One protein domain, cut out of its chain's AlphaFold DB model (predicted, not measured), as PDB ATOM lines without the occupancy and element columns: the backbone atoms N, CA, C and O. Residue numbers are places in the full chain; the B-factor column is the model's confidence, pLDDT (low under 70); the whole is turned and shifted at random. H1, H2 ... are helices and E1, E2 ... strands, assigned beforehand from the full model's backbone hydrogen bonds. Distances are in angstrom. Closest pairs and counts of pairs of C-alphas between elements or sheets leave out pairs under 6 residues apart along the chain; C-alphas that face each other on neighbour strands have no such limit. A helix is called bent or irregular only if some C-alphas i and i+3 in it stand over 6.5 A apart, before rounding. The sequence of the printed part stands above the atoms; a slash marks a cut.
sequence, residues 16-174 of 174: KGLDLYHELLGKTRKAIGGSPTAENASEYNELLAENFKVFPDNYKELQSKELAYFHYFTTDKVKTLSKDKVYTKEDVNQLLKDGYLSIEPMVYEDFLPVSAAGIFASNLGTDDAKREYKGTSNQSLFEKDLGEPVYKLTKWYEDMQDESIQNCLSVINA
ATOM      1  N   LYS A  16      38.496 -21.990  46.427       96.50
ATOM      2  CA  LYS A  16      37.235 -21.769  47.145       96.50
ATOM      3  C   LYS A  16      36.418 -23.055  47.303       96.50
ATOM      4  O   LYS A  16      35.846 -23.295  48.364       96.50
ATOM      5  N   GLY A  17      36.351 -23.880  46.257       96.00
ATOM      6  CA  GLY A  17      35.702 -25.190  46.324       96.00
ATOM      7  C   GLY A  17      36.422 -26.152  47.261       96.00
ATOM      8  O   GLY A  17      35.773 -26.851  48.038       96.00
ATOM      9  N   LEU A  18      37.755 -26.151  47.228       92.12
ATOM     10  CA  LEU A  18      38.593 -26.971  48.093       92.12
ATOM     11  C   LEU A  18      38.470 -26.558  49.567       92.12
ATOM     12  O   LEU A  18      38.371 -27.423  50.434       92.12
ATOM     13  N   ASP A  19      38.413 -25.258  49.852       90.12
ATOM     14  CA  ASP A  19      38.198 -24.735  51.204       90.12
ATOM     15  C   ASP A  19      36.847 -25.202  51.765       90.12
ATOM     16  O   ASP A  19      36.790 -25.717  52.883       90.12
ATOM     17  N   LEU A  20      35.774 -25.119  50.963       95.12
ATOM     18  CA  LEU A  20      34.461 -25.651  51.338       95.12
ATOM     19  C   LEU A  20      34.515 -27.170  51.551       95.12
ATOM     20  O   LEU A  20      34.019 -27.669  52.556       95.12
ATOM     21  N   TYR A  21      35.146 -27.918  50.643       91.94
ATOM     22  CA  TYR A  21      35.328 -29.365  50.790       91.94
ATOM     23  C   TYR A  21      36.021 -29.715  52.120       91.94
ATOM     24  O   TYR A  21      35.541 -30.574  52.867       91.94
ATOM     25  N   HIS A  22      37.114 -29.021  52.454       87.19
ATOM     26  CA  HIS A  22      37.851 -29.224  53.700       87.19
ATOM     27  C   HIS A  22      37.039 -28.843  54.939       87.19
ATOM     28  O   HIS A  22      37.098 -29.565  55.937       87.19
ATOM     29  N   GLU A  23      36.261 -27.762  54.888       89.75
ATOM     30  CA  GLU A  23      35.367 -27.367  55.978       89.75
ATOM     31  C   GLU A  23      34.356 -28.481  56.295       89.75
ATOM     32  O   GLU A  23      34.226 -28.906  57.449       89.75
ATOM     33  N   LEU A  24      33.679 -29.010  55.271       92.12
ATOM     34  CA  LEU A  24      32.648 -30.041  55.431       92.12
ATOM     35  C   LEU A  24      33.238 -31.388  55.867       92.12
ATOM     36  O   LEU A  24      32.676 -32.074  56.733       92.12
ATOM     37  N   LEU A  25      34.405 -31.752  55.329       89.06
ATOM     38  CA  LEU A  25      35.135 -32.945  55.752       89.06
ATOM     39  C   LEU A  25      35.610 -32.820  57.208       89.06
ATOM     40  O   LEU A  25      35.449 -33.754  57.997       89.06
ATOM     41  N   GLY A  26      36.140 -31.657  57.591       85.56
ATOM     42  CA  GLY A  26      36.549 -31.355  58.962       85.56
ATOM     43  C   GLY A  26      35.380 -31.419  59.945       85.56
ATOM     44  O   GLY A  26      35.497 -32.031  61.009       85.56
ATOM     45  N   LYS A  27      34.217 -30.872  59.567       89.44
ATOM     46  CA  LYS A  27      32.976 -30.965  60.348       89.44
ATOM     47  C   LYS A  27      32.550 -32.419  60.570       89.44
ATOM     48  O   LYS A  27      32.213 -32.787  61.694       89.44
ATOM     49  N   THR A  28      32.633 -33.248  59.530       88.06
ATOM     50  CA  THR A  28      32.308 -34.683  59.598       88.06
ATOM     51  C   THR A  28      33.244 -35.428  60.550       88.06
ATOM     52  O   THR A  28      32.785 -36.113  61.463       88.06
ATOM     53  N   ARG A  29      34.561 -35.227  60.413       86.75
ATOM     54  CA  ARG A  29      35.575 -35.848  61.288       86.75
ATOM     55  C   ARG A  29      35.441 -35.415  62.748       86.75
ATOM     56  O   ARG A  29      35.615 -36.215  63.663       86.75
ATOM     57  N   LYS A  30      35.090 -34.150  62.985       87.12
ATOM     58  CA  LYS A  30      34.821 -33.647  64.336       87.12
ATOM     59  C   LYS A  30      33.575 -34.292  64.948       87.12
ATOM     60  O   LYS A  30      33.589 -34.585  66.139       87.12
ATOM     61  N   ALA A  31      32.525 -34.516  64.155       89.88
ATOM     62  CA  ALA A  31      31.279 -35.125  64.618       89.88
ATOM     63  C   ALA A  31      31.447 -36.609  64.992       89.88
ATOM     64  O   ALA A  31      30.936 -37.017  66.028       89.88
ATOM     65  N   ILE A  32      32.223 -37.379  64.218       87.06
ATOM     66  CA  ILE A  32      32.517 -38.797  64.512       87.06
ATOM     67  C   ILE A  32      33.588 -38.979  65.612       87.06
ATOM     68  O   ILE A  32      33.882 -40.094  66.034       87.06
ATOM     69  N   GLY A  33      34.200 -37.886  66.085       83.56
ATOM     70  CA  GLY A  33      35.197 -37.909  67.159       83.56
ATOM     71  C   GLY A  33      36.606 -38.343  66.734       83.56
ATOM     72  O   GLY A  33      37.393 -38.735  67.593       83.56
ATOM     73  N   GLY A  34      36.950 -38.266  65.443       77.00
ATOM     74  CA  GLY A  34      38.282 -38.621  64.947       77.00
ATOM     75  C   GLY A  34      38.304 -39.068  63.486       77.00
ATOM     76  O   GLY A  34      37.467 -38.669  62.675       77.00
ATOM     77  N   SER A  35      39.298 -39.886  63.140       76.88
ATOM     78  CA  SER A  35      39.415 -40.485  61.808       76.88
ATOM     79  C   SER A  35      38.409 -41.631  61.610       76.88
ATOM     80  O   SER A  35      38.095 -42.346  62.567       76.88
ATOM     81  N   PRO A  36      37.911 -41.841  60.378       81.75
ATOM     82  CA  PRO A  36      37.071 -42.992  60.067       81.75
ATOM     83  C   PRO A  36      37.837 -44.310  60.259       81.75
ATOM     84  O   PRO A  36      39.030 -44.407  59.972       81.75
ATOM     85  N   THR A  37      37.127 -45.325  60.733       86.06
ATOM     86  CA  THR A  37      37.582 -46.696  60.993       86.06
ATOM     87  C   THR A  37      36.606 -47.679  60.349       86.06
ATOM     88  O   THR A  37      35.524 -47.288  59.905       86.06
ATOM     89  N   ALA A  38      36.963 -48.963  60.284       87.69
ATOM     90  CA  ALA A  38      36.050 -49.975  59.755       87.69
ATOM     91  C   ALA A  38      34.787 -50.103  60.629       87.69
ATOM     92  O   ALA A  38      33.697 -50.343  60.116       87.69
ATOM     93  N   GLU A  39      34.929 -49.896  61.937       90.06
ATOM     94  CA  GLU A  39      33.870 -50.043  62.930       90.06
ATOM     95  C   GLU A  39      32.848 -48.897  62.878       90.06
ATOM     96  O   GLU A  39      31.660 -49.134  63.089       90.06
ATOM     97  N   ASN A  40      33.282 -47.670  62.567       89.00
ATOM     98  CA  ASN A  40      32.412 -46.486  62.507       89.00
ATOM     99  C   ASN A  40      32.031 -46.060  61.075       89.00
ATOM    100  O   ASN A  40      31.449 -44.994  60.882       89.00
ATOM    101  N   ALA A  41      32.327 -46.889  60.067       90.62
ATOM    102  CA  ALA A  41      32.164 -46.542  58.656       90.62
ATOM    103  C   ALA A  41      30.726 -46.146  58.272       90.62
ATOM    104  O   ALA A  41      30.538 -45.214  57.492       90.62
ATOM    105  N   SER A  42      29.710 -46.828  58.819       94.88
ATOM    106  CA  SER A  42      28.300 -46.510  58.532       94.88
ATOM    107  C   SER A  42      27.931 -45.115  59.033       94.88
ATOM    108  O   SER A  42      27.454 -44.288  58.262       94.88
ATOM    109  N   GLU A  43      28.227 -44.829  60.302       94.75
ATOM    110  CA  GLU A  43      27.946 -43.535  60.930       94.75
ATOM    111  C   GLU A  43      28.751 -42.406  60.268       94.75
ATOM    112  O   GLU A  43      28.215 -41.333  59.990       94.75
ATOM    113  N   TYR A  44      30.021 -42.659  59.930       92.81
ATOM    114  CA  TYR A  44      30.842 -41.712  59.180       92.81
ATOM    115  C   TYR A  44      30.213 -41.357  57.829       92.81
ATOM    116  O   TYR A  44      30.130 -40.178  57.494       92.81
ATOM    117  N   ASN A  45      29.747 -42.350  57.062       93.94
ATOM    118  CA  ASN A  45      29.142 -42.120  55.750       93.94
ATOM    119  C   ASN A  45      27.813 -41.356  55.845       93.94
ATOM    120  O   ASN A  45      27.551 -40.494  55.007       93.94
ATOM    121  N   GLU A  46      26.998 -41.620  56.870       97.06
ATOM    122  CA  GLU A  46      25.764 -40.868  57.131       97.06
ATOM    123  C   GLU A  46      26.056 -39.397  57.458       97.06
ATOM    124  O   GLU A  46      25.471 -38.493  56.856       97.06
ATOM    125  N   LEU A  47      27.014 -39.141  58.357       95.69
ATOM    126  CA  LEU A  47      27.443 -37.784  58.704       95.69
ATOM    127  C   LEU A  47      28.089 -37.061  57.521       95.69
ATOM    128  O   LEU A  47      27.880 -35.857  57.350       95.69
ATOM    129  N   LEU A  48      28.868 -37.777  56.708       95.06
ATOM    130  CA  LEU A  48      29.485 -37.238  55.504       95.06
ATOM    131  C   LEU A  48      28.403 -36.781  54.526       95.06
ATOM    132  O   LEU A  48      28.414 -35.625  54.110       95.06
ATOM    133  N   ALA A  49      27.439 -37.652  54.217       97.44
ATOM    134  CA  ALA A  49      26.331 -37.329  53.325       97.44
ATOM    135  C   ALA A  49      25.509 -36.138  53.842       97.44
ATOM    136  O   ALA A  49      25.187 -35.239  53.069       97.44
ATOM    137  N   GLU A  50      25.213 -36.087  55.145       97.81
ATOM    138  CA  GLU A  50      24.471 -34.976  55.749       97.81
ATOM    139  C   GLU A  50      25.231 -33.650  55.644       97.81
ATOM    140  O   GLU A  50      24.678 -32.645  55.198       97.81
ATOM    141  N   ASN A  51      26.513 -33.630  56.020       96.06
ATOM    142  CA  ASN A  51      27.307 -32.405  55.996       96.06
ATOM    143  C   ASN A  51      27.565 -31.906  54.572       96.06
ATOM    144  O   ASN A  51      27.615 -30.695  54.368       96.06
ATOM    145  N   PHE A  52      27.690 -32.803  53.591       97.38
ATOM    146  CA  PHE A  52      27.937 -32.434  52.197       97.38
ATOM    147  C   PHE A  52      26.699 -31.941  51.437       97.38
ATOM    148  O   PHE A  52      26.861 -31.406  50.347       97.38
ATOM    149  N   LYS A  53      25.487 -31.980  52.017       97.69
ATOM    150  CA  LYS A  53      24.270 -31.412  51.392       97.69
ATOM    151  C   LYS A  53      24.380 -29.930  51.018       97.69
ATOM    152  O   LYS A  53      23.637 -29.464  50.160       97.69
ATOM    153  N   VAL A  54      25.252 -29.171  51.688       96.81
ATOM    154  CA  VAL A  54      25.480 -27.748  51.373       96.81
ATOM    155  C   VAL A  54      26.452 -27.542  50.209       96.81
ATOM    156  O   VAL A  54      26.505 -26.444  49.652       96.81
ATOM    157  N   PHE A  55      27.208 -28.577  49.830       97.69
ATOM    158  CA  PHE A  55      28.029 -28.565  48.629       97.69
ATOM    159  C   PHE A  55      27.102 -28.710  47.410       97.69
ATOM    160  O   PHE A  55      26.331 -29.669  47.358       97.69
ATOM    161  N   PRO A  56      27.114 -27.781  46.437       98.00
ATOM    162  CA  PRO A  56      26.185 -27.857  45.314       98.00
ATOM    163  C   PRO A  56      26.386 -29.114  44.462       98.00
ATOM    164  O   PRO A  56      27.488 -29.372  43.992       98.00
ATOM    165  N   ASP A  57      25.300 -29.840  44.198       97.25
ATOM    166  CA  ASP A  57      25.315 -31.105  43.445       97.25
ATOM    167  C   ASP A  57      24.869 -30.927  41.980       97.25
ATOM    168  O   ASP A  57      24.185 -31.753  41.382       97.25
ATOM    169  N   ASN A  58      25.184 -29.770  41.388       96.88
ATOM    170  CA  ASN A  58      24.982 -29.539  39.959       96.88
ATOM    171  C   ASN A  58      26.016 -28.562  39.389       96.88
ATOM    172  O   ASN A  58      26.405 -27.584  40.031       96.88
ATOM    173  N   TYR A  59      26.424 -28.795  38.140       97.62
ATOM    174  CA  TYR A  59      27.500 -28.034  37.499       97.62
ATOM    175  C   TYR A  59      27.202 -26.543  37.330       97.62
ATOM    176  O   TYR A  59      28.113 -25.729  37.440       97.62
ATOM    177  N   LYS A  60      25.937 -26.155  37.127       95.56
ATOM    178  CA  LYS A  60      25.560 -24.737  36.987       95.56
ATOM    179  C   LYS A  60      25.797 -23.965  38.284       95.56
ATOM    180  O   LYS A  60      26.316 -22.849  38.263       95.56
ATOM    181  N   GLU A  61      25.435 -24.548  39.421       96.88
ATOM    182  CA  GLU A  61      25.703 -23.933  40.719       96.88
ATOM    183  C   GLU A  61      27.185 -23.937  41.069       96.88
ATOM    184  O   GLU A  61      27.683 -22.930  41.565       96.88
ATOM    185  N   LEU A  62      27.901 -25.028  40.779       98.06
ATOM    186  CA  LEU A  62      29.346 -25.087  40.990       98.06
ATOM    187  C   LEU A  62      30.082 -24.022  40.174       98.06
ATOM    188  O   LEU A  62      30.950 -23.341  40.718       98.06
ATOM    189  N   GLN A  63      29.703 -23.826  38.911       97.69
ATOM    190  CA  GLN A  63      30.286 -22.800  38.051       97.69
ATOM    191  C   GLN A  63      29.942 -21.390  38.541       97.69
ATOM    192  O   GLN A  63      30.842 -20.577  38.731       97.69
ATOM    193  N   SER A  64      28.665 -21.097  38.808       95.50
ATOM    194  CA  SER A  64      28.242 -19.750  39.228       95.50
ATOM    195  C   SER A  64      28.766 -19.336  40.606       95.50
ATOM    196  O   SER A  64      28.924 -18.146  40.871       95.50
ATOM    197  N   LYS A  65      29.050 -20.306  41.485       96.94
ATOM    198  CA  LYS A  65      29.694 -20.079  42.787       96.94
ATOM    199  C   LYS A  65      31.220 -20.187  42.726       96.94
ATOM    200  O   LYS A  65      31.847 -20.002  43.771       96.94
ATOM    201  N   GLU A  66      31.803 -20.443  41.554       97.31
ATOM    202  CA  GLU A  66      33.251 -20.573  41.326       97.31
ATOM    203  C   GLU A  66      33.894 -21.658  42.205       97.31
ATOM    204  O   GLU A  66      34.956 -21.457  42.792       97.31
ATOM    205  N   LEU A  67      33.220 -22.800  42.360       98.12
ATOM    206  CA  LEU A  67      33.666 -23.907  43.214       98.12
ATOM    207  C   LEU A  67      34.442 -24.982  42.445       98.12
ATOM    208  O   LEU A  67      35.193 -25.738  43.050       98.12
ATOM    209  N   ALA A  68      34.296 -25.048  41.124       98.31
ATOM    210  CA  ALA A  68      35.018 -25.986  40.269       98.31
ATOM    211  C   ALA A  68      35.451 -25.318  38.962       98.31
ATOM    212  O   ALA A  68      34.903 -24.280  38.586       98.31
ATOM    213  N   TYR A  69      36.432 -25.920  38.292       98.62
ATOM    214  CA  TYR A  69      36.891 -25.499  36.972       98.62
ATOM    215  C   TYR A  69      36.088 -26.180  35.859       98.62
ATOM    216  O   TYR A  69      35.704 -27.349  35.971       98.62
ATOM    217  N   PHE A  70      35.853 -25.451  34.769       98.69
ATOM    218  CA  PHE A  70      35.034 -25.900  33.644       98.69
ATOM    219  C   PHE A  70      35.676 -25.575  32.297       98.69
ATOM    220  O   PHE A  70      36.265 -24.511  32.117       98.69
ATOM    221  N   HIS A  71      35.492 -26.462  31.323       98.56
ATOM    222  CA  HIS A  71      35.664 -26.130  29.915       98.56
ATOM    223  C   HIS A  71      34.409 -25.431  29.397       98.56
ATOM    224  O   HIS A  71      33.292 -25.889  29.646       98.56
ATOM    225  N   TYR A  72      34.600 -24.346  28.651       98.69
ATOM    226  CA  TYR A  72      33.528 -23.582  28.025       98.69
ATOM    227  C   TYR A  72      33.445 -23.879  26.532       98.69
ATOM    228  O   TYR A  72      34.467 -23.991  25.852       98.69
ATOM    229  N   PHE A  73      32.217 -23.954  26.019       98.56
ATOM    230  CA  PHE A  73      31.940 -24.187  24.603       98.56
ATOM    231  C   PHE A  73      30.847 -23.243  24.109       98.56
ATOM    232  O   PHE A  73      29.878 -22.975  24.820       98.56
ATOM    233  N   THR A  74      30.963 -22.771  22.869       98.19
ATOM    234  CA  THR A  74      29.871 -22.064  22.188       98.19
ATOM    235  C   THR A  74      28.793 -23.041  21.748       98.19
ATOM    236  O   THR A  74      29.099 -24.106  21.214       98.19
ATOM    237  N   THR A  75      27.530 -22.652  21.882       97.94
ATOM    238  CA  THR A  75      26.404 -23.388  21.295       97.94
ATOM    239  C   THR A  75      26.063 -22.830  19.914       97.94
ATOM    240  O   THR A  75      26.451 -21.717  19.567       97.94
ATOM    241  N   ASP A  76      25.252 -23.540  19.125       95.81
ATOM    242  CA  ASP A  76      24.756 -23.019  17.841       95.81
ATOM    243  C   ASP A  76      23.974 -21.700  17.966       95.81
ATOM    244  O   ASP A  76      23.863 -20.945  16.995       95.81
ATOM    245  N   LYS A  77      23.458 -21.391  19.165       96.25
ATOM    246  CA  LYS A  77      22.692 -20.174  19.438       96.25
ATOM    247  C   LYS A  77      23.531 -18.908  19.259       96.25
ATOM    248  O   LYS A  77      22.963 -17.849  19.008       96.25
ATOM    249  N   VAL A  78      24.865 -18.987  19.326       94.94
ATOM    250  CA  VAL A  78      25.730 -17.806  19.140       94.94
ATOM    251  C   VAL A  78      25.505 -17.103  17.799       94.94
ATOM    252  O   VAL A  78      25.676 -15.894  17.709       94.94
ATOM    253  N   LYS A  79      25.013 -17.820  16.777       92.25
ATOM    254  CA  LYS A  79      24.655 -17.265  15.459       92.25
ATOM    255  C   LYS A  79      23.550 -16.200  15.518       92.25
ATOM    256  O   LYS A  79      23.390 -15.452  14.559       92.25
ATOM    257  N   THR A  80      22.774 -16.142  16.604       92.31
ATOM    258  CA  THR A  80      21.695 -15.160  16.799       92.31
ATOM    259  C   THR A  80      22.099 -13.983  17.692       92.31
ATOM    260  O   THR A  80      21.248 -13.145  17.987       92.31
ATOM    261  N   LEU A  81      23.345 -13.932  18.183       92.00
ATOM    262  CA  LEU A  81      23.838 -12.813  18.991       92.00
ATOM    263  C   LEU A  81      23.958 -11.544  18.140       92.00
ATOM    264  O   LEU A  81      24.307 -11.597  16.960       92.00
ATOM    265  N   SER A  82      23.671 -10.393  18.752       84.75
ATOM    266  CA  SER A  82      23.930  -9.098  18.115       84.75
ATOM    267  C   SER A  82      25.438  -8.895  17.972       84.75
ATOM    268  O   SER A  82      26.194  -9.149  18.908       84.75
ATOM    269  N   LYS A  83      25.855  -8.391  16.807       86.12
ATOM    270  CA  LYS A  83      27.244  -8.007  16.521       86.12
ATOM    271  C   LYS A  83      27.576  -6.569  16.942       86.12
ATOM    272  O   LYS A  83      28.693  -6.114  16.724       86.12
ATOM    273  N   ASP A  84      26.628  -5.850  17.543       89.19
ATOM    274  CA  ASP A  84      26.802  -4.442  17.930       89.19
ATOM    275  C   ASP A  84      27.500  -4.289  19.292       89.19
ATOM    276  O   ASP A  84      27.849  -3.181  19.704       89.19
ATOM    277  N   LYS A  85      27.695  -5.403  20.007       91.06
ATOM    278  CA  LYS A  85      28.363  -5.472  21.305       91.06
ATOM    279  C   LYS A  85      29.587  -6.380  21.210       91.06
ATOM    280  O   LYS A  85      29.502  -7.485  20.688       91.06
ATOM    281  N   VAL A  86      30.695  -5.933  21.800       94.62
ATOM    282  CA  VAL A  86      31.846  -6.794  22.106       94.62
ATOM    283  C   VAL A  86      31.611  -7.443  23.466       94.62
ATOM    284  O   VAL A  86      31.362  -6.744  24.450       94.62
ATOM    285  N   TYR A  87      31.675  -8.768  23.511       96.00
ATOM    286  CA  TYR A  87      31.491  -9.561  24.722       96.00
ATOM    287  C   TYR A  87      32.830  -9.818  25.414       96.00
ATOM    288  O   TYR A  87      33.830 -10.124  24.758       96.00
ATOM    289  N   THR A  88      32.851  -9.723  26.740       96.88
ATOM    290  CA  THR A  88      34.063  -9.900  27.559       96.88
ATOM    291  C   THR A  88      33.889 -11.022  28.590       96.88
ATOM    292  O   THR A  88      32.847 -11.680  28.641       96.88
ATOM    293  N   LYS A  89      34.912 -11.288  29.423       95.75
ATOM    294  CA  LYS A  89      34.827 -12.328  30.472       95.75
ATOM    295  C   LYS A  89      33.679 -12.057  31.454       95.75
ATOM    296  O   LYS A  89      33.053 -12.992  31.943       95.75
ATOM    297  N   GLU A  90      33.358 -10.789  31.688       95.88
ATOM    298  CA  GLU A  90      32.267 -10.341  32.554       95.88
ATOM    299  C   GLU A  90      30.884 -10.786  32.043       95.88
ATOM    300  O   GLU A  90      29.954 -10.949  32.833       95.88
ATOM    301  N   ASP A  91      30.747 -11.043  30.738       96.12
ATOM    302  CA  ASP A  91      29.495 -11.487  30.123       96.12
ATOM    303  C   ASP A  91      29.292 -13.009  30.179       96.12
ATOM    304  O   ASP A  91      28.185 -13.484  29.917       96.12
ATOM    305  N   VAL A  92      30.317 -13.795  30.529       96.19
ATOM    306  CA  VAL A  92      30.300 -15.270  30.439       96.19
ATOM    307  C   VAL A  92      29.135 -15.889  31.212       96.19
ATOM    308  O   VAL A  92      28.428 -16.747  30.683       96.19
ATOM    309  N   ASN A  93      28.877 -15.424  32.437       95.31
ATOM    310  CA  ASN A  93      27.770 -15.935  33.251       95.31
ATOM    311  C   ASN A  93      26.402 -15.645  32.612       95.31
ATOM    312  O   ASN A  93      25.499 -16.483  32.661       95.31
ATOM    313  N   GLN A  94      26.244 -14.480  31.978       95.44
ATOM    314  CA  GLN A  94      25.011 -14.127  31.278       95.44
ATOM    315  C   GLN A  94      24.864 -14.938  29.981       95.44
ATOM    316  O   GLN A  94      23.791 -15.469  29.710       95.44
ATOM    317  N   LEU A  95      25.952 -15.126  29.230       96.56
ATOM    318  CA  LEU A  95      25.980 -15.959  28.027       96.56
ATOM    319  C   LEU A  95      25.630 -17.427  28.327       96.56
ATOM    320  O   LEU A  95      24.897 -18.050  27.557       96.56
ATOM    321  N   LEU A  96      26.091 -17.969  29.460       97.00
ATOM    322  CA  LEU A  96      25.682 -19.289  29.948       97.00
ATOM    323  C   LEU A  96      24.194 -19.337  30.293       97.00
ATOM    324  O   LEU A  96      23.485 -20.249  29.867       97.00
ATOM    325  N   LYS A  97      23.705 -18.348  31.049       95.94
ATOM    326  CA  LYS A  97      22.294 -18.256  31.445       95.94
ATOM    327  C   LYS A  97      21.363 -18.193  30.233       95.94
ATOM    328  O   LYS A  97      20.312 -18.832  30.237       95.94
ATOM    329  N   ASP A  98      21.773 -17.475  29.195       95.94
ATOM    330  CA  ASP A  98      21.017 -17.330  27.955       95.94
ATOM    331  C   ASP A  98      21.216 -18.509  26.985       95.94
ATOM    332  O   ASP A  98      20.570 -18.555  25.937       95.94
ATOM    333  N   GLY A  99      22.067 -19.485  27.317       97.00
ATOM    334  CA  GLY A  99      22.296 -20.694  26.518       97.00
ATOM    335  C   GLY A  99      23.153 -20.483  25.268       97.00
ATOM    336  O   GLY A  99      23.097 -21.298  24.346       97.00
ATOM    337  N   TYR A 100      23.919 -19.393  25.204       97.88
ATOM    338  CA  TYR A 100      24.928 -19.162  24.162       97.88
ATOM    339  C   TYR A 100      26.216 -19.943  24.419       97.88
ATOM    340  O   TYR A 100      26.934 -20.279  23.481       97.88
ATOM    341  N   LEU A 101      26.483 -20.253  25.688       98.25
ATOM    342  CA  LEU A 101      27.580 -21.110  26.109       98.25
ATOM    343  C   LEU A 101      27.041 -22.365  26.806       98.25
ATOM    344  O   LEU A 101      25.944 -22.358  27.370       98.25
ATOM    345  N   SER A 102      27.845 -23.420  26.800       98.38
ATOM    346  CA  SER A 102      27.706 -24.606  27.646       98.38
ATOM    347  C   SER A 102      29.011 -24.874  28.395       98.38
ATOM    348  O   SER A 102      30.063 -24.356  28.016       98.38
ATOM    349  N   ILE A 103      28.934 -25.678  29.457       98.62
ATOM    350  CA  ILE A 103      30.079 -26.060  30.292       98.62
ATOM    351  C   ILE A 103      30.166 -27.571  30.455       98.62
ATOM    352  O   ILE A 103      29.137 -28.234  30.566       98.62
ATOM    353  N   GLU A 104      31.391 -28.070  30.557       98.31
ATOM    354  CA  GLU A 104      31.711 -29.420  31.033       98.31
ATOM    355  C   GLU A 104      32.741 -29.309  32.168       98.31
ATOM    356  O   GLU A 104      33.650 -28.477  32.069       98.31
ATOM    357  N   PRO A 105      32.619 -30.074  33.268       98.25
ATOM    358  CA  PRO A 105      33.581 -30.013  34.368       98.25
ATOM    359  C   PRO A 105      34.961 -30.491  33.912       98.25
ATOM    360  O   PRO A 105      35.081 -31.486  33.196       98.25
ATOM    361  N   MET A 106      36.017 -29.824  34.373       98.44
ATOM    362  CA  MET A 106      37.374 -30.345  34.210       98.44
ATOM    363  C   MET A 106      37.588 -31.509  35.168       98.44
ATOM    364  O   MET A 106      37.279 -31.388  36.351       98.44
ATOM    365  N   VAL A 107      38.124 -32.625  34.680       97.31
ATOM    366  CA  VAL A 107      38.422 -33.791  35.522       97.31
ATOM    367  C   VAL A 107      39.583 -33.467  36.470       97.31
ATOM    368  O   VAL A 107      40.557 -32.815  36.088       97.31
ATOM    369  N   TYR A 108      39.473 -33.899  37.726       95.38
ATOM    370  CA  TYR A 108      40.557 -33.809  38.698       95.38
ATOM    371  C   TYR A 108      41.626 -34.867  38.403       95.38
ATOM    372  O   TYR A 108      41.337 -36.063  38.403       95.38
ATOM    373  N   GLU A 109      42.851 -34.410  38.150       93.31
ATOM    374  CA  GLU A 109      43.976 -35.209  37.661       93.31
ATOM    375  C   GLU A 109      45.063 -35.430  38.721       93.31
ATOM    376  O   GLU A 109      46.113 -35.999  38.424       93.31
ATOM    377  N   ASP A 110      44.802 -35.012  39.959       89.94
ATOM    378  CA  ASP A 110      45.685 -35.209  41.110       89.94
ATOM    379  C   ASP A 110      45.118 -36.251  42.080       89.94
ATOM    380  O   ASP A 110      44.109 -36.913  41.825       89.94
ATOM    381  N   PHE A 111      45.762 -36.354  43.235       85.00
ATOM    382  CA  PHE A 111      45.392 -37.233  44.322       85.00
ATOM    383  C   PHE A 111      44.842 -36.438  45.503       85.00
ATOM    384  O   PHE A 111      45.330 -35.362  45.854       85.00
ATOM    385  N   LEU A 112      43.853 -37.015  46.191       76.25
ATOM    386  CA  LEU A 112      43.521 -36.544  47.530       76.25
ATOM    387  C   LEU A 112      44.752 -36.718  48.435       76.25
ATOM    388  O   LEU A 112      45.465 -37.716  48.313       76.25
ATOM    389  N   PRO A 113      44.972 -35.838  49.426       61.66
ATOM    390  CA  PRO A 113      46.088 -35.971  50.367       61.66
ATOM    391  C   PRO A 113      45.955 -37.184  51.317       61.66
ATOM    392  O   PRO A 113      46.719 -37.315  52.272       61.66
ATOM    393  N   VAL A 114      44.977 -38.070  51.095       54.69
ATOM    394  CA  VAL A 114      44.664 -39.237  51.927       54.69
ATOM    395  C   VAL A 114      45.096 -40.505  51.193       54.69
ATOM    396  O   VAL A 114      44.737 -40.716  50.044       54.69
ATOM    397  N   SER A 115      45.849 -41.372  51.869       49.94
ATOM    398  CA  SER A 115      46.373 -42.609  51.278       49.94
ATOM    399  C   SER A 115      45.501 -43.828  51.551       49.94
ATOM    400  O   SER A 115      45.123 -44.077  52.698       49.94
ATOM    401  N   ALA A 116      45.317 -44.665  50.528       43.81
ATOM    402  CA  ALA A 116      44.615 -45.944  50.621       43.81
ATOM    403  C   ALA A 116      45.265 -46.982  51.550       43.81
ATOM    404  O   ALA A 116      44.578 -47.857  52.068       43.81
ATOM    405  N   ALA A 117      46.574 -46.901  51.813       48.25
ATOM    406  CA  ALA A 117      47.250 -47.849  52.701       48.25
ATOM    407  C   ALA A 117      47.148 -47.468  54.190       48.25
ATOM    408  O   ALA A 117      47.697 -48.171  55.037       48.25
ATOM    409  N   GLY A 118      46.544 -46.320  54.526       49.25
ATOM    410  CA  GLY A 118      46.509 -45.799  55.900       49.25
ATOM    411  C   GLY A 118      47.888 -45.446  56.484       49.25
ATOM    412  O   GLY A 118      47.971 -44.978  57.617       49.25
ATOM    413  N   ILE A 119      48.974 -45.616  55.714       47.06
ATOM    414  CA  ILE A 119      50.365 -45.385  56.146       47.06
ATOM    415  C   ILE A 119      50.595 -43.913  56.505       47.06
ATOM    416  O   ILE A 119      51.394 -43.592  57.383       47.06
ATOM    417  N   PHE A 120      49.867 -42.999  55.866       51.62
ATOM    418  CA  PHE A 120      50.001 -41.574  56.150       51.62
ATOM    419  C   PHE A 120      49.187 -41.150  57.379       51.62
ATOM    420  O   PHE A 120      49.651 -40.289  58.113       51.62
ATOM    421  N   ALA A 121      48.070 -41.819  57.694       48.06
ATOM    422  CA  ALA A 121      47.342 -41.589  58.946       48.06
ATOM    423  C   ALA A 121      48.127 -42.100  60.174       48.06
ATOM    424  O   ALA A 121      48.086 -41.491  61.241       48.06
ATOM    425  N   SER A 122      48.885 -43.197  60.033       35.72
ATOM    426  CA  SER A 122      49.688 -43.753  61.132       35.72
ATOM    427  C   SER A 122      51.014 -43.017  61.359       35.72
ATOM    428  O   SER A 122      51.427 -42.863  62.509       35.72
ATOM    429  N   ASN A 123      51.649 -42.489  60.306       31.69
ATOM    430  CA  ASN A 123      52.886 -41.704  60.432       31.69
ATOM    431  C   ASN A 123      52.642 -40.231  60.813       31.69
ATOM    432  O   ASN A 123      53.543 -39.575  61.337       31.69
ATOM    433  N   LEU A 124      51.434 -39.705  60.581       42.16
ATOM    434  CA  LEU A 124      51.046 -38.332  60.936       42.16
ATOM    435  C   LEU A 124      50.252 -38.248  62.249       42.16
ATOM    436  O   LEU A 124      49.875 -37.156  62.667       42.16
ATOM    437  N   GLY A 125      50.103 -39.362  62.968       35.97
ATOM    438  CA  GLY A 125      49.364 -39.427  64.224       35.97
ATOM    439  C   GLY A 125      47.854 -39.366  64.002       35.97
ATOM    440  O   GLY A 125      47.351 -38.655  63.143       35.97
ATOM    441  N   THR A 126      47.122 -40.101  64.827       40.97
ATOM    442  CA  THR A 126      45.669 -40.334  64.775       40.97
ATOM    443  C   THR A 126      44.797 -39.095  65.048       40.97
ATOM    444  O   THR A 126      43.662 -39.228  65.492       40.97
ATOM    445  N   ASP A 127      45.320 -37.887  64.839       45.03
ATOM    446  CA  ASP A 127      44.728 -36.612  65.255       45.03
ATOM    447  C   ASP A 127      44.747 -35.599  64.088       45.03
ATOM    448  O   ASP A 127      45.053 -34.417  64.258       45.03
ATOM    449  N   ASP A 128      44.399 -36.059  62.877       45.31
ATOM    450  CA  ASP A 128      44.196 -35.209  61.685       45.31
ATOM    451  C   ASP A 128      43.188 -34.075  61.944       45.31
ATOM    452  O   ASP A 128      43.234 -33.032  61.299       45.31
ATOM    453  N   ALA A 129      42.289 -34.245  62.919       43.16
ATOM    454  CA  ALA A 129      41.345 -33.216  63.351       43.16
ATOM    455  C   ALA A 129      42.005 -32.040  64.106       43.16
ATOM    456  O   ALA A 129      41.369 -30.998  64.265       43.16
ATOM    457  N   LYS A 130      43.252 -32.187  64.584       38.34
ATOM    458  CA  LYS A 130      43.982 -31.151  65.341       38.34
ATOM    459  C   LYS A 130      45.170 -30.543  64.603       38.34
ATOM    460  O   LYS A 130      45.659 -29.500  65.034       38.34
ATOM    461  N   ARG A 131      45.656 -31.156  63.522       42.97
ATOM    462  CA  ARG A 131      46.720 -30.550  62.718       42.97
ATOM    463  C   ARG A 131      46.104 -29.630  61.675       42.97
ATOM    464  O   ARG A 131      45.737 -30.057  60.588       42.97
ATOM    465  N   GLU A 132      46.056 -28.337  61.986       38.69
ATOM    466  CA  GLU A 132      46.161 -27.338  60.922       38.69
ATOM    467  C   GLU A 132      47.414 -27.697  60.102       38.69
ATOM    468  O   GLU A 132      48.481 -27.910  60.686       38.69
ATOM    469  N   TYR A 133      47.303 -27.790  58.774       46.53
ATOM    470  CA  TYR A 133      48.431 -27.960  57.844       46.53
ATOM    471  C   TYR A 133      49.325 -26.694  57.847       46.53
ATOM    472  O   TYR A 133      49.530 -26.037  56.835       46.53
ATOM    473  N   LYS A 134      49.844 -26.313  59.019       41.28
ATOM    474  CA  LYS A 134      50.794 -25.221  59.278       41.28
ATOM    475  C   LYS A 134      52.233 -25.741  59.401       41.28
ATOM    476  O   LYS A 134      53.074 -25.108  60.032       41.28
ATOM    477  N   GLY A 135      52.528 -26.915  58.845       48.62
ATOM    478  CA  GLY A 135      53.904 -27.387  58.718       48.62
ATOM    479  C   GLY A 135      54.607 -26.622  57.600       48.62
ATOM    480  O   GLY A 135      54.060 -26.507  56.506       48.62
ATOM    481  N   THR A 136      55.810 -26.107  57.855       46.84
ATOM    482  CA  THR A 136      56.700 -25.603  56.801       46.84
ATOM    483  C   THR A 136      56.884 -26.701  55.766       46.84
ATOM    484  O   THR A 136      57.452 -27.748  56.073       46.84
ATOM    485  N   SER A 137      56.342 -26.488  54.569       60.41
ATOM    486  CA  SER A 137      56.432 -27.446  53.476       60.41
ATOM    487  C   SER A 137      57.901 -27.772  53.199       60.41
ATOM    488  O   SER A 137      58.699 -26.872  52.939       60.41
ATOM    489  N   ASN A 138      58.257 -29.059  53.206       82.75
ATOM    490  CA  ASN A 138      59.567 -29.525  52.739       82.75
ATOM    491  C   ASN A 138      59.692 -29.441  51.206       82.75
ATOM    492  O   ASN A 138      60.630 -29.999  50.645       82.75
ATOM    493  N   GLN A 139      58.771 -28.751  50.523       83.62
ATOM    494  CA  GLN A 139      58.767 -28.580  49.075       83.62
ATOM    495  C   GLN A 139      60.103 -28.066  48.546       83.62
ATOM    496  O   GLN A 139      60.595 -28.626  47.584       83.62
ATOM    497  N   SER A 140      60.756 -27.098  49.198       87.81
ATOM    498  CA  SER A 140      62.062 -26.620  48.717       87.81
ATOM    499  C   SER A 140      63.149 -27.701  48.747       87.81
ATOM    500  O   SER A 140      64.022 -27.712  47.885       87.81
ATOM    501  N   LEU A 141      63.114 -28.608  49.730       91.75
ATOM    502  CA  LEU A 141      64.032 -29.750  49.774       91.75
ATOM    503  C   LEU A 141      63.640 -30.799  48.726       91.75
ATOM    504  O   LEU A 141      64.503 -31.295  48.015       91.75
ATOM    505  N   PHE A 142      62.343 -31.077  48.590       91.88
ATOM    506  CA  PHE A 142      61.817 -31.995  47.583       91.88
ATOM    507  C   PHE A 142      62.155 -31.548  46.156       91.88
ATOM    508  O   PHE A 142      62.690 -32.335  45.392       91.88
ATOM    509  N   GLU A 143      61.915 -30.283  45.807       94.88
ATOM    510  CA  GLU A 143      62.223 -29.696  44.495       94.88
ATOM    511  C   GLU A 143      63.727 -29.665  44.224       94.88
ATOM    512  O   GLU A 143      64.166 -29.896  43.100       94.88
ATOM    513  N   LYS A 144      64.541 -29.433  45.263       94.62
ATOM    514  CA  LYS A 144      65.997 -29.536  45.151       94.62
ATOM    515  C   LYS A 144      66.425 -30.955  44.764       94.62
ATOM    516  O   LYS A 144      67.284 -31.098  43.898       94.62
ATOM    517  N   ASP A 145      65.858 -31.970  45.409       96.06
ATOM    518  CA  ASP A 145      66.205 -33.372  45.154       96.06
ATOM    519  C   ASP A 145      65.577 -33.897  43.849       96.06
ATOM    520  O   ASP A 145      66.167 -34.744  43.180       96.06
ATOM    521  N   LEU A 146      64.417 -33.359  43.455       96.50
ATOM    522  CA  LEU A 146      63.765 -33.602  42.166       96.50
ATOM    523  C   LEU A 146      64.548 -32.972  41.000       96.50
ATOM    524  O   LEU A 146      64.576 -33.528  39.907       96.50
ATOM    525  N   GLY A 147      65.210 -31.834  41.243       97.44
ATOM    526  CA  GLY A 147      65.982 -31.078  40.253       97.44
ATOM    527  C   GLY A 147      65.181 -30.006  39.504       97.44
ATOM    528  O   GLY A 147      65.754 -29.280  38.692       97.44
ATOM    529  N   GLU A 148      63.886 -29.870  39.792       96.44
ATOM    530  CA  GLU A 148      62.993 -28.877  39.197       96.44
ATOM    531  C   GLU A 148      61.826 -28.523  40.142       96.44
ATOM    532  O   GLU A 148      61.517 -29.293  41.058       96.44
ATOM    533  N   PRO A 149      61.173 -27.359  39.958       93.25
ATOM    534  CA  PRO A 149      59.989 -26.994  40.730       93.25
ATOM    535  C   PRO A 149      58.804 -27.921  40.445       93.25
ATOM    536  O   PRO A 149      58.572 -28.305  39.299       93.25
ATOM    537  N   VAL A 150      57.991 -28.206  41.466       92.00
ATOM    538  CA  VAL A 150      56.743 -28.945  41.264       92.00
ATOM    539  C   VAL A 150      55.747 -28.052  40.540       92.00
ATOM    540  O   VAL A 150      55.591 -26.863  40.839       92.00
ATOM    541  N   TYR A 151      55.041 -28.640  39.584       89.06
ATOM    542  CA  TYR A 151      54.038 -27.928  38.821       89.06
ATOM    543  C   TYR A 151      52.855 -27.492  39.700       89.06
ATOM    544  O   TYR A 151      52.356 -28.250  40.532       89.06
ATOM    545  N   LYS A 152      52.381 -26.254  39.512       89.56
ATOM    546  CA  LYS A 152      51.221 -25.723  40.243       89.56
ATOM    547  C   LYS A 152      49.938 -26.135  39.538       89.56
ATOM    548  O   LYS A 152      49.455 -25.420  38.664       89.56
ATOM    549  N   LEU A 153      49.375 -27.268  39.937       87.25
ATOM    550  CA  LEU A 153      48.212 -27.830  39.258       87.25
ATOM    551  C   LEU A 153      46.993 -26.890  39.230       87.25
ATOM    552  O   LEU A 153      46.323 -26.793  38.206       87.25
ATOM    553  N   THR A 154      46.725 -26.145  40.305       89.00
ATOM    554  CA  THR A 154      45.625 -25.160  40.323       89.00
ATOM    555  C   THR A 154      45.775 -24.114  39.223       89.00
ATOM    556  O   THR A 154      44.801 -23.780  38.553       89.00
ATOM    557  N   LYS A 155      47.009 -23.664  38.967       94.00
ATOM    558  CA  LYS A 155      47.297 -22.702  37.905       94.00
ATOM    559  C   LYS A 155      47.011 -23.280  36.519       94.00
ATOM    560  O   LYS A 155      46.501 -22.579  35.657       94.00
ATOM    561  N   TRP A 156      47.277 -24.564  36.319       95.19
ATOM    562  CA  TRP A 156      46.965 -25.234  35.059       95.19
ATOM    563  C   TRP A 156      45.468 -25.314  34.779       95.19
ATOM    564  O   TRP A 156      45.048 -25.029  33.660       95.19
ATOM    565  N   TYR A 157      44.658 -25.626  35.790       97.75
ATOM    566  CA  TYR A 157      43.204 -25.583  35.637       97.75
ATOM    567  C   TYR A 157      42.683 -24.170  35.350       97.75
ATOM    568  O   TYR A 157      41.825 -24.003  34.483       97.75
ATOM    569  N   GLU A 158      43.219 -23.154  36.034       97.06
ATOM    570  CA  GLU A 158      42.901 -21.747  35.755       97.06
ATOM    571  C   GLU A 158      43.215 -21.379  34.305       97.06
ATOM    572  O   GLU A 158      42.365 -20.812  33.620       97.06
ATOM    573  N   ASP A 159      44.409 -21.738  33.833       97.56
ATOM    574  CA  ASP A 159      44.873 -21.418  32.486       97.56
ATOM    575  C   ASP A 159      44.020 -22.116  31.420       97.56
ATOM    576  O   ASP A 159      43.582 -21.465  30.471       97.56
ATOM    577  N   MET A 160      43.694 -23.402  31.598       97.88
ATOM    578  CA  MET A 160      42.815 -24.124  30.671       97.88
ATOM    579  C   MET A 160      41.393 -23.554  30.641       97.88
ATOM    580  O   MET A 160      40.769 -23.478  29.578       97.88
ATOM    581  N   GLN A 161      40.849 -23.166  31.799       98.50
ATOM    582  CA  GLN A 161      39.527 -22.547  31.865       98.50
ATOM    583  C   GLN A 161      39.532 -21.221  31.111       98.50
ATOM    584  O   GLN A 161      38.677 -20.989  30.251       98.50
ATOM    585  N   ASP A 162      40.518 -20.379  31.406       98.19
ATOM    586  CA  ASP A 162      40.680 -19.077  30.782       98.19
ATOM    587  C   ASP A 162      40.858 -19.184  29.270       98.19
ATOM    588  O   ASP A 162      40.206 -18.442  28.534       98.19
ATOM    589  N   GLU A 163      41.674 -20.127  28.800       98.50
ATOM    590  CA  GLU A 163      41.852 -20.409  27.378       98.50
ATOM    591  C   GLU A 163      40.522 -20.796  26.718       98.50
ATOM    592  O   GLU A 163      40.148 -20.224  25.692       98.50
ATOM    593  N   SER A 164      39.748 -21.701  27.330       98.69
ATOM    594  CA  SER A 164      38.447 -22.113  26.782       98.69
ATOM    595  C   SER A 164      37.444 -20.953  26.697       98.69
ATOM    596  O   SER A 164      36.728 -20.817  25.699       98.69
ATOM    597  N   ILE A 165      37.443 -20.058  27.691       98.62
ATOM    598  CA  ILE A 165      36.638 -18.831  27.677       98.62
ATOM    599  C   ILE A 165      37.104 -17.900  26.557       98.62
ATOM    600  O   ILE A 165      36.272 -17.400  25.800       98.62
ATOM    601  N   GLN A 166      38.413 -17.659  26.430       98.50
ATOM    602  CA  GLN A 166      38.955 -16.789  25.381       98.50
ATOM    603  C   GLN A 166      38.619 -17.312  23.985       98.50
ATOM    604  O   GLN A 166      38.190 -16.535  23.131       98.50
ATOM    605  N   ASN A 167      38.721 -18.623  23.771       98.44
ATOM    606  CA  ASN A 167      38.343 -19.252  22.511       98.44
ATOM    607  C   ASN A 167      36.866 -18.993  22.184       98.44
ATOM    608  O   ASN A 167      36.561 -18.531  21.081       98.44
ATOM    609  N   CYS A 168      35.963 -19.186  23.152       98.38
ATOM    610  CA  CYS A 168      34.538 -18.896  22.980       98.38
ATOM    611  C   CYS A 168      34.268 -17.421  22.658       98.38
ATOM    612  O   CYS A 168      33.507 -17.116  21.740       98.38
ATOM    613  N   LEU A 169      34.900 -16.500  23.389       97.81
ATOM    614  CA  LEU A 169      34.738 -15.064  23.162       97.81
ATOM    615  C   LEU A 169      35.285 -14.639  21.793       97.81
ATOM    616  O   LEU A 169      34.679 -13.787  21.150       97.81
ATOM    617  N   SER A 170      36.372 -15.252  21.310       96.75
ATOM    618  CA  SER A 170      36.896 -14.972  19.966       96.75
ATOM    619  C   SER A 170      35.895 -15.349  18.871       96.75
ATOM    620  O   SER A 170      35.723 -14.596  17.920       96.75
ATOM    621  N   VAL A 171      35.181 -16.469  19.039       95.69
ATOM    622  CA  VAL A 171      34.147 -16.928  18.100       95.69
ATOM    623  C   VAL A 171      32.919 -16.020  18.153       95.69
ATOM    624  O   VAL A 171      32.352 -15.698  17.114       95.69
ATOM    625  N   ILE A 172      32.506 -15.601  19.351       96.00
ATOM    626  CA  ILE A 172      31.341 -14.725  19.544       96.00
ATOM    627  C   ILE A 172      31.589 -13.320  18.974       96.00
ATOM    628  O   ILE A 172      30.672 -12.721  18.419       96.00
ATOM    629  N   ASN A 173      32.815 -12.806  19.096       95.31
ATOM    630  CA  ASN A 173      33.182 -11.454  18.671       95.31
ATOM    631  C   ASN A 173      33.690 -11.361  17.217       95.31
ATOM    632  O   ASN A 173      34.134 -10.287  16.809       95.31
ATOM    633  N   ALA A 174      33.657 -12.460  16.455       90.06
ATOM    634  CA  ALA A 174      34.040 -12.502  15.040       90.06
ATOM    635  C   ALA A 174      32.905 -12.041  14.100       90.06
ATOM    636  O   ALA A 174      33.189 -11.332  13.110       90.06
TER     637      ALA A 174
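What this domain is: This is residues 16 to 174 of the 174 residues of the protein "DUF1338 domain-containing protein" of Rhodobacteraceae bacterium 4F10 (UniProt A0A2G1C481). The model is a loose, flat frame. At one end a ribbon of two short strands, E1 and E2, has the long helix H8 packed along E1 and the short helices H3 and H5 close to E2, while the helical hairpin H1 and H2 makes a separate arm. From E2 a long, mostly unnamed stretch runs out through H6 and H7 and folds back into H8, with residues 111 to 120 and 131 to 138 standing free. The printed part has 159 residues, with eight named helices and two named strands in the order H1 H2 H3 E1 H4 H5 E2 H6 H7 H8; the sheet, E1 - E2, is antiparallel and the class is mostly helix. The whole is loose, with a radius of gyration of the C-alphas of 20.9 A and spans of 62 by 44 by 23 A.

Where its parts are: H1, residues 16 to 31, begins with C-alpha 16 at (37.235, -21.769, 47.145) and is 22.8 A long. H2, residues 41 to 52, is 16.1 A long. H3 is residues 59 to 64, E1 residues 70 to 74, H4 residues 76 to 80, H5 residues 89 to 97 and E2 residues 101 to 105. H5 is irregular: C-alphas 90 and 93 are 7.2 A apart. H6 is residues 119 to 123 and H7 residues 139 to 146, with C-alpha 146 at (63.765, -33.602, 42.166). H8, residues 153 to 172, is 29.1 A long and ends with C-alpha 172 at (31.341, -14.725, 19.544).

How they stand to each other: H1, with residues 24 to 31 alone, touches H2 in a hairpin, opposite ways at a steep tilt of 42 degrees; the closest C-alphas, of Thr 28 and Leu 48, are 5.6 A apart. H1 and H3 are only just apart, 8.3 A at the closest. The closest C-alphas of H3 and E2, of Tyr 59 and Pro 105, are 7.1 A apart. E1 and E2 are antiparallel at 153 degrees, with N 71 and O 104 at 2.8 A and N 102 and O 73 at 2.9 A, within hydrogen-bond range. H4 and H8 are close but not clearly touching; the closest C-alphas, of Val 78 and Ile 172, are 6.4 A apart. H5 touches H8, about perpendicular at 76 degrees, with the C-alphas of Lys 89 and Ile 165 closest at 7.3 A. The closest C-alphas of E1 and H8, of Tyr 72 and Ser 164, are 5.3 A apart. H6 and H7 touch no helix. Every O i to N i+4 pair is within hydrogen-bond range in H1, H2, H3, H6, H7 and H8; H5 has 3 of 5, and H4 has 0 of 1 but 2 of 2 O i to N i+3 pairs.

The domain as a whole: The C-alphas of Glu 39 and Asp 84, the two farthest apart, are 64.5 A apart. The printed part has no cut and ends at residue 174, the chain's last residue. The links E2 to H6 and H6 to H7 are long. The mean pLDDT of the printed part is 86.2, and residues 113 to 137 are under 70.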